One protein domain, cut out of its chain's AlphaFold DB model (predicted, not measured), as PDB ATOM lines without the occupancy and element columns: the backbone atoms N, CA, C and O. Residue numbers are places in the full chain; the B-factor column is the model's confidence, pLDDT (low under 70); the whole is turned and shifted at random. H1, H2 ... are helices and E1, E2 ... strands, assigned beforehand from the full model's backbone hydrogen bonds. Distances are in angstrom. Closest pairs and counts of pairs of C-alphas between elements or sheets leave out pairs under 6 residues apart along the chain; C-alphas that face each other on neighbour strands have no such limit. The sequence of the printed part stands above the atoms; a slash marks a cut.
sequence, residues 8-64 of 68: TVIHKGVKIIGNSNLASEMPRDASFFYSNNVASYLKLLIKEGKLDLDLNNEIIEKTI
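Overview. This is residues 8 to 64 of the 68 residues of the protein "NAD(P)(+) transhydrogenase (Re/Si-specific) subunit alpha" of Eudoraea sp (UniProt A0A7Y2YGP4). An open, drawn-out chain: a small two-stranded hairpin, E1 and E2, lies at one end, the long helix H2 makes the middle, and past H2 a long link leads to the short helix H3. The very short helix H1 lies between the hairpin and H2, and the hairpin is far from both H2 and H3. The printed part has 57 residues, with two named strands and three named helices in the order E1, E2, H1, H2, H3; the sheet, E1 - E2, is antiparallel, and the class is mixed, helices and strands. The whole is extended, with a radius of gyration of the C-alphas of 18.9 A, and a rod in outline, spanning 58 by 25 by 11 A.

Arrangement. Start at E1, residues 8 to 11, and E2, residues 14 to 17, a hairpin of antiparallel strands with 156 degrees between their directions. Look at N 9 and O 16, 2.9 A apart, and at N 16 and O 9, 2.8 A apart, both within hydrogen-bond range. Next come H1, residues 22 to 25, and H2, residues 27 to 45, which are close but not clearly touching; their closest C-alphas, of Ala 23 and Ala 30, are 5.8 A apart. H3, residues 58 to 63, is also close to H2 but not clearly touching, and the closest C-alphas, of Leu 45 and Ile 60, are 7.8 A apart. H2 and H3 run opposite ways at a steep tilt of 55 degrees. E1 is apart from H1, H2 and H3; E2 is apart from H2 and H3, and H1 is apart from H3. In H3 every O i to N i+4 pair is within hydrogen-bond range, in H2 14 of 15 are, and H1 is too short for such a pair.

Along the chain. Find C-alpha 8 at (-38.324, -52.189, 4.653), where E1 begins; E1 is 10.0 A long and E2 9.8 A. H1 measures 5.3 A from first to last C-alpha. Then find C-alpha 27 at (-21.888, -60.890, 13.337); from there H2 runs 26.7 A to C-alpha 45 at (-5.534, -47.525, 29.658). H3 is 8.5 A long and ends at C-alpha 63, at (-15.589, -42.243, 27.878).

Size, cuts and confidence. The C-alphas of Lys 12 and Glu 48 are the two farthest apart, at 59.8 A. Residues 10 to 15 stand free, as do residues 32 to 40 of H2 and residues 24 to 29, of which 27 to 29 belong to H2. The link from H2 to H3, residues 46 to 57, is long, and in it residues 46 to 47 pair with 50 to 51, antiparallel; the other links are tight. The printed part has no cut, its mean pLDDT is 90.8, and no printed residue is under 70.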
ATOM      1  N   THR A   8     -38.616 -52.622   6.016       88.50
ATOM      2  CA  THR A   8     -38.324 -52.189   4.653       88.50
ATOM      3  C   THR A   8     -39.631 -51.784   3.987       88.50
ATOM      4  O   THR A   8     -40.522 -52.618   3.847       88.50
ATOM      5  N   VAL A   9     -39.752 -50.518   3.587       90.62
ATOM      6  CA  VAL A   9     -40.964 -49.963   2.965       90.62
ATOM      7  C   VAL A   9     -40.695 -49.558   1.518       90.62
ATOM      8  O   VAL A   9     -39.555 -49.287   1.143       90.62
ATOM      9  N   ILE A  10     -41.737 -49.519   0.689       90.38
ATOM     10  CA  ILE A  10     -41.657 -48.996  -0.680       90.38
ATOM     11  C   ILE A  10     -42.488 -47.718  -0.745       90.38
ATOM     12  O   ILE A  10     -43.697 -47.751  -0.532       90.38
ATOM     13  N   HIS A  11     -41.851 -46.596  -1.072       88.94
ATOM     14  CA  HIS A  11     -42.521 -45.314  -1.262       88.94
ATOM     15  C   HIS A  11     -42.274 -44.813  -2.684       88.94
ATOM     16  O   HIS A  11     -41.136 -44.537  -3.056       88.94
ATOM     17  N   LYS A  12     -43.338 -44.703  -3.494       90.31
ATOM     18  CA  LYS A  12     -43.270 -44.230  -4.894       90.31
ATOM     19  C   LYS A  12     -42.205 -44.957  -5.738       90.31
ATOM     20  O   LYS A  12     -41.469 -44.336  -6.494       90.31
ATOM     21  N   GLY A  13     -42.102 -46.279  -5.578       89.06
ATOM     22  CA  GLY A  13     -41.123 -47.113  -6.288       89.06
ATOM     23  C   GLY A  13     -39.714 -47.138  -5.677       89.06
ATOM     24  O   GLY A  13     -38.888 -47.929  -6.118       89.06
ATOM     25  N   VAL A  14     -39.440 -46.345  -4.635       92.12
ATOM     26  CA  VAL A  14     -38.162 -46.354  -3.907       92.12
ATOM     27  C   VAL A  14     -38.246 -47.301  -2.712       92.12
ATOM     28  O   VAL A  14     -39.148 -47.174  -1.884       92.12
ATOM     29  N   LYS A  15     -37.297 -48.239  -2.602       91.12
ATOM     30  CA  LYS A  15     -37.157 -49.147  -1.453       91.12
ATOM     31  C   LYS A  15     -36.351 -48.460  -0.348       91.12
ATOM     32  O   LYS A  15     -35.201 -48.092  -0.564       91.12
ATOM     33  N   ILE A  16     -36.946 -48.311   0.828       91.38
ATOM     34  CA  ILE A  16     -36.355 -47.661   2.001       91.38
ATOM     35  C   ILE A  16     -36.135 -48.738   3.066       91.38
ATOM     36  O   ILE A  16     -37.093 -49.368   3.510       91.38
ATOM     37  N   ILE A  17     -34.879 -48.967   3.457       88.56
ATOM     38  CA  ILE A  17     -34.493 -49.973   4.456       88.56
ATOM     39  C   ILE A  17     -34.293 -49.270   5.799       88.56
ATOM     40  O   ILE A  17     -33.367 -48.482   5.954       88.56
ATOM     41  N   GLY A  18     -35.153 -49.564   6.769       88.19
ATOM     42  CA  GLY A  18     -35.079 -49.059   8.141       88.19
ATOM     43  C   GLY A  18     -34.502 -50.068   9.135       88.19
ATOM     44  O   GLY A  18     -34.867 -50.039  10.307       88.19
ATOM     45  N   ASN A  19     -33.649 -51.001   8.698       83.50
ATOM     46  CA  ASN A  19     -33.010 -51.951   9.610       83.50
ATOM     47  C   ASN A  19     -31.931 -51.240  10.450       83.50
ATOM     48  O   ASN A  19     -30.893 -50.847   9.927       83.50
ATOM     49  N   SER A  20     -32.164 -51.092  11.755       79.06
ATOM     50  CA  SER A  20     -31.200 -50.493  12.694       79.06
ATOM     51  C   SER A  20     -30.195 -51.499  13.268       79.06
ATOM     52  O   SER A  20     -29.288 -51.107  13.994       79.06
ATOM     53  N   ASN A  21     -30.335 -52.789  12.956       80.62
ATOM     54  CA  ASN A  21     -29.528 -53.880  13.498       80.62
ATOM     55  C   ASN A  21     -28.659 -54.562  12.423       80.62
ATOM     56  O   ASN A  21     -28.440 -55.771  12.452       80.62
ATOM     57  N   LEU A  22     -28.154 -53.787  11.459       80.06
ATOM     58  CA  LEU A  22     -27.348 -54.302  10.343       80.06
ATOM     59  C   LEU A  22     -26.086 -55.047  10.806       80.06
ATOM     60  O   LEU A  22     -25.692 -56.031  10.191       80.06
ATOM     61  N   ALA A  23     -25.475 -54.640  11.923       79.19
ATOM     62  CA  ALA A  23     -24.305 -55.327  12.479       79.19
ATOM     63  C   ALA A  23     -24.590 -56.798  12.846       79.19
ATOM     64  O   ALA A  23     -23.696 -57.638  12.752       79.19
ATOM     65  N   SER A  24     -25.837 -57.128  13.204       81.44
ATOM     66  CA  SER A  24     -26.242 -58.512  13.477       81.44
ATOM     67  C   SER A  24     -26.347 -59.373  12.216       81.44
ATOM     68  O   SER A  24     -26.329 -60.595  12.329       81.44
ATOM     69  N   GLU A  25     -26.427 -58.775  11.023       84.62
ATOM     70  CA  GLU A  25     -26.415 -59.514   9.751       84.62
ATOM     71  C   GLU A  25     -24.995 -59.972   9.365       84.62
ATOM     72  O   GLU A  25     -24.840 -60.941   8.625       84.62
ATOM     73  N   MET A  26     -23.952 -59.336   9.917       87.81
ATOM     74  CA  MET A  26     -22.539 -59.705   9.734       87.81
ATOM     75  C   MET A  26     -21.824 -59.884  11.087       87.81
ATOM     76  O   MET A  26     -20.850 -59.188  11.390       87.81
ATOM     77  N   PRO A  27     -22.273 -60.835  11.928       84.88
ATOM     78  CA  PRO A  27     -21.888 -60.890  13.337       84.88
ATOM     79  C   PRO A  27     -20.399 -61.191  13.548       84.88
ATOM     80  O   PRO A  27     -19.800 -60.705  14.509       84.88
ATOM     81  N   ARG A  28     -19.778 -61.969  12.650       90.50
ATOM     82  CA  ARG A  28     -18.345 -62.298  12.708       90.50
ATOM     83  C   ARG A  28     -17.486 -61.046  12.537       90.50
ATOM     84  O   ARG A  28     -16.641 -60.770  13.384       90.50
ATOM     85  N   ASP A  29     -17.723 -60.295  11.467       89.38
ATOM     86  CA  ASP A  29     -16.930 -59.109  11.143       89.38
ATOM     87  C   ASP A  29     -17.203 -57.986  12.145       89.38
ATOM     88  O   ASP A  29     -16.265 -57.364  12.642       89.38
ATOM     89  N   ALA A  30     -18.465 -57.798  12.545       90.19
ATOM     90  CA  ALA A  30     -18.830 -56.864  13.606       90.19
ATOM     91  C   ALA A  30     -18.086 -57.168  14.920       90.19
ATOM     92  O   ALA A  30     -17.502 -56.267  15.525       90.19
ATOM     93  N   SER A  31     -18.033 -58.442  15.330       93.31
ATOM     94  CA  SER A  31     -17.299 -58.870  16.529       93.31
ATOM     95  C   SER A  31     -15.791 -58.647  16.395       93.31
ATOM     96  O   SER A  31     -15.145 -58.221  17.354       93.31
ATOM     97  N   PHE A  32     -15.220 -58.905  15.215       94.75
ATOM     98  CA  PHE A  32     -13.804 -58.665  14.940       94.75
ATOM     99  C   PHE A  32     -13.452 -57.174  15.050       94.75
ATOM    100  O   PHE A  32     -12.511 -56.814  15.761       94.75
ATOM    101  N   PHE A  33     -14.224 -56.288  14.414       94.25
ATOM    102  CA  PHE A  33     -14.001 -54.843  14.509       94.25
ATOM    103  C   PHE A  33     -14.193 -54.326  15.937       94.25
ATOM    104  O   PHE A  33     -13.355 -53.572  16.433       94.25
ATOM    105  N   TYR A  34     -15.234 -54.785  16.637       94.75
ATOM    106  CA  TYR A  34     -15.464 -54.416  18.031       94.75
ATOM    107  C   TYR A  34     -14.304 -54.843  18.940       94.75
ATOM    108  O   TYR A  34     -13.801 -54.036  19.721       94.75
ATOM    109  N   SER A  35     -13.811 -56.076  18.789       96.06
ATOM    110  CA  SER A  35     -12.679 -56.585  19.577       96.06
ATOM    111  C   SER A  35     -11.411 -55.759  19.355       96.06
ATOM    112  O   SER A  35     -10.700 -55.451  20.310       96.06
ATOM    113  N   ASN A  36     -11.147 -55.343  18.113       96.81
ATOM    114  CA  ASN A  36     -10.016 -54.470  17.795       96.81
ATOM    115  C   ASN A  36     -10.153 -53.074  18.420       96.81
ATOM    116  O   ASN A  36      -9.160 -52.532  18.910       96.81
ATOM    117  N   ASN A  37     -11.365 -52.515  18.454       95.44
ATOM    118  CA  ASN A  37     -11.630 -51.231  19.108       95.44
ATOM    119  C   ASN A  37     -11.386 -51.325  20.620       95.44
ATOM    120  O   ASN A  37     -10.654 -50.506  21.175       95.44
ATOM    121  N   VAL A  38     -11.917 -52.365  21.274       96.25
ATOM    122  CA  VAL A  38     -11.702 -52.612  22.710       96.25
ATOM    123  C   VAL A  38     -10.219 -52.827  23.016       96.25
ATOM    124  O   VAL A  38      -9.690 -52.214  23.939       96.25
ATOM    125  N   ALA A  39      -9.513 -53.641  22.226       95.94
ATOM    126  CA  ALA A  39      -8.086 -53.889  22.421       95.94
ATOM    127  C   ALA A  39      -7.243 -52.617  22.245       95.94
ATOM    128  O   ALA A  39      -6.301 -52.384  23.002       95.94
ATOM    129  N   SER A  40      -7.583 -51.782  21.261       94.75
ATOM    130  CA  SER A  40      -6.920 -50.493  21.044       94.75
ATOM    131  C   SER A  40      -7.154 -49.537  22.209       94.75
ATOM    132  O   SER A  40      -6.212 -48.902  22.671       94.75
ATOM    133  N   TYR A  41      -8.377 -49.490  22.740       94.94
ATOM    134  CA  TYR A  41      -8.697 -48.674  23.907       94.94
ATOM    135  C   TYR A  41      -7.973 -49.161  25.173       94.94
ATOM    136  O   TYR A  41      -7.382 -48.363  25.893       94.94
ATOM    137  N   LEU A  42      -7.906 -50.477  25.405       94.38
ATOM    138  CA  LEU A  42      -7.163 -51.052  26.533       94.38
ATOM    139  C   LEU A  42      -5.669 -50.702  26.504       94.38
ATOM    140  O   LEU A  42      -5.081 -50.504  27.561       94.38
ATOM    141  N   LYS A  43      -5.058 -50.573  25.321       92.81
ATOM    142  CA  LYS A  43      -3.663 -50.113  25.192       92.81
ATOM    143  C   LYS A  43      -3.459 -48.661  25.633       92.81
ATOM    144  O   LYS A  43      -2.347 -48.310  26.003       92.81
ATOM    145  N   LEU A  44      -4.498 -47.824  25.585       93.25
ATOM    146  CA  LEU A  44      -4.444 -46.461  26.122       93.25
ATOM    147  C   LEU A  44      -4.532 -46.461  27.653       93.25
ATOM    148  O   LEU A  44      -3.890 -45.636  28.295       93.25
ATOM    149  N   LEU A  45      -5.306 -47.395  28.217       93.94
ATOM    150  CA  LEU A  45      -5.534 -47.525  29.658       93.94
ATOM    151  C   LEU A  45      -4.431 -48.291  30.391       93.94
ATOM    152  O   LEU A  45      -4.295 -48.145  31.599       93.94
ATOM    153  N   ILE A  46      -3.700 -49.172  29.710       94.81
ATOM    154  CA  ILE A  46      -2.714 -50.054  30.336       94.81
ATOM    155  C   ILE A  46      -1.321 -49.665  29.865       94.81
ATOM    156  O   ILE A  46      -0.976 -49.847  28.697       94.81
ATOM    157  N   LYS A  47      -0.489 -49.212  30.801       91.62
ATOM    158  CA  LYS A  47       0.933 -48.945  30.574       91.62
ATOM    159  C   LYS A  47       1.759 -49.873  31.450       91.62
ATOM    160  O   LYS A  47       1.507 -50.004  32.644       91.62
ATOM    161  N   GLU A  48       2.711 -50.576  30.839       92.00
ATOM    162  CA  GLU A  48       3.612 -51.511  31.538       92.00
ATOM    163  C   GLU A  48       2.874 -52.561  32.397       92.00
ATOM    164  O   GLU A  48       3.297 -52.922  33.494       92.00
ATOM    165  N   GLY A  49       1.728 -53.043  31.907       92.56
ATOM    166  CA  GLY A  49       0.907 -54.036  32.608       92.56
ATOM    167  C   GLY A  49       0.135 -53.494  33.815       92.56
ATOM    168  O   GLY A  49      -0.508 -54.269  34.518       92.56
ATOM    169  N   LYS A  50       0.166 -52.180  34.052       93.12
ATOM    170  CA  LYS A  50      -0.603 -51.506  35.099       93.12
ATOM    171  C   LYS A  50      -1.669 -50.618  34.482       93.12
ATOM    172  O   LYS A  50      -1.479 -50.046  33.412       93.12
ATOM    173  N   LEU A  51      -2.792 -50.511  35.180       92.31
ATOM    174  CA  LEU A  51      -3.831 -49.553  34.839       92.31
ATOM    175  C   LEU A  51      -3.299 -48.134  35.087       92.31
ATOM    176  O   LEU A  51      -2.918 -47.808  36.209       92.31
ATOM    177  N   ASP A  52      -3.295 -47.318  34.041       91.50
ATOM    178  CA  ASP A  52      -2.939 -45.904  34.045       91.50
ATOM    179  C   ASP A  52      -4.124 -45.083  33.517       91.50
ATOM    180  O   ASP A  52      -4.351 -44.961  32.312       91.50
ATOM    181  N   LEU A  53      -4.925 -44.559  34.446       90.31
ATOM    182  CA  LEU A  53      -6.084 -43.721  34.146       90.31
ATOM    183  C   LEU A  53      -5.676 -42.245  34.107       90.31
ATOM    184  O   LEU A  53      -5.902 -41.499  35.063       90.31
ATOM    185  N   ASP A  54      -5.096 -41.821  32.986       90.44
ATOM    186  CA  ASP A  54      -4.785 -40.414  32.735       90.44
ATOM    187  C   ASP A  54      -6.041 -39.644  32.305       90.44
ATOM    188  O   ASP A  54      -6.449 -39.675  31.146       90.44
ATOM    189  N   LEU A  55      -6.662 -38.929  33.243       89.81
ATOM    190  CA  LEU A  55      -7.859 -38.122  32.977       89.81
ATOM    191  C   LEU A  55      -7.582 -36.849  32.165       89.81
ATOM    192  O   LEU A  55      -8.529 -36.176  31.777       89.81
ATOM    193  N   ASN A  56      -6.318 -36.515  31.887       91.69
ATOM    194  CA  ASN A  56      -5.996 -35.460  30.924       91.69
ATOM    195  C   ASN A  56      -6.047 -35.979  29.480       91.69
ATOM    196  O   ASN A  56      -6.018 -35.192  28.535       91.69
ATOM    197  N   ASN A  57      -6.128 -37.300  29.293       92.25
ATOM    198  CA  ASN A  57      -6.382 -37.892  27.995       92.25
ATOM    199  C   ASN A  57      -7.864 -37.716  27.632       92.25
ATOM    200  O   ASN A  57      -8.739 -38.331  28.237       92.25
ATOM    201  N   GLU A  58      -8.131 -36.918  26.599       93.75
ATOM    202  CA  GLU A  58      -9.483 -36.581  26.134       93.75
ATOM    203  C   GLU A  58     -10.351 -37.814  25.822       93.75
ATOM    204  O   GLU A  58     -11.558 -37.804  26.050       93.75
ATOM    205  N   ILE A  59      -9.755 -38.901  25.322       92.25
ATOM    206  CA  ILE A  59     -10.496 -40.129  25.001       92.25
ATOM    207  C   ILE A  59     -10.974 -40.801  26.292       92.25
ATOM    208  O   ILE A  59     -12.119 -41.243  26.372       92.25
ATOM    209  N   ILE A  60     -10.105 -40.874  27.302       92.19
ATOM    210  CA  ILE A  60     -10.423 -41.480  28.599       92.19
ATOM    211  C   ILE A  60     -11.455 -40.618  29.334       92.19
ATOM    212  O   ILE A  60     -12.453 -41.144  29.826       92.19
ATOM    213  N   GLU A  61     -11.250 -39.300  29.353       93.56
ATOM    214  CA  GLU A  61     -12.130 -38.329  30.009       93.56
ATOM    215  C   GLU A  61     -13.564 -38.398  29.472       93.56
ATOM    216  O   GLU A  61     -14.496 -38.577  30.254       93.56
ATOM    217  N   LYS A  62     -13.745 -38.397  28.145       93.50
ATOM    218  CA  LYS A  62     -15.080 -38.445  27.524       93.50
ATOM    219  C   LYS A  62     -15.779 -39.799  27.604       93.50
ATOM    220  O   LYS A  62     -16.987 -39.873  27.385       93.50
ATOM    221  N   THR A  63     -15.038 -40.876  27.861       93.75
ATOM    222  CA  THR A  63     -15.589 -42.243  27.878       93.75
ATOM    223  C   THR A  63     -15.979 -42.695  29.292       93.75
ATOM    224  O   THR A  63     -16.772 -43.625  29.449       93.75
ATOM    225  N   ILE A  64     -15.454 -42.054  30.341       91.44
ATOM    226  CA  ILE A  64     -15.764 -42.393  31.735       91.44
ATOM    227  C   ILE A  64     -17.154 -41.877  32.131       91.44
ATOM    228  O   ILE A  64     -17.451 -40.693  32.027       91.44
TER     229      ILE A  64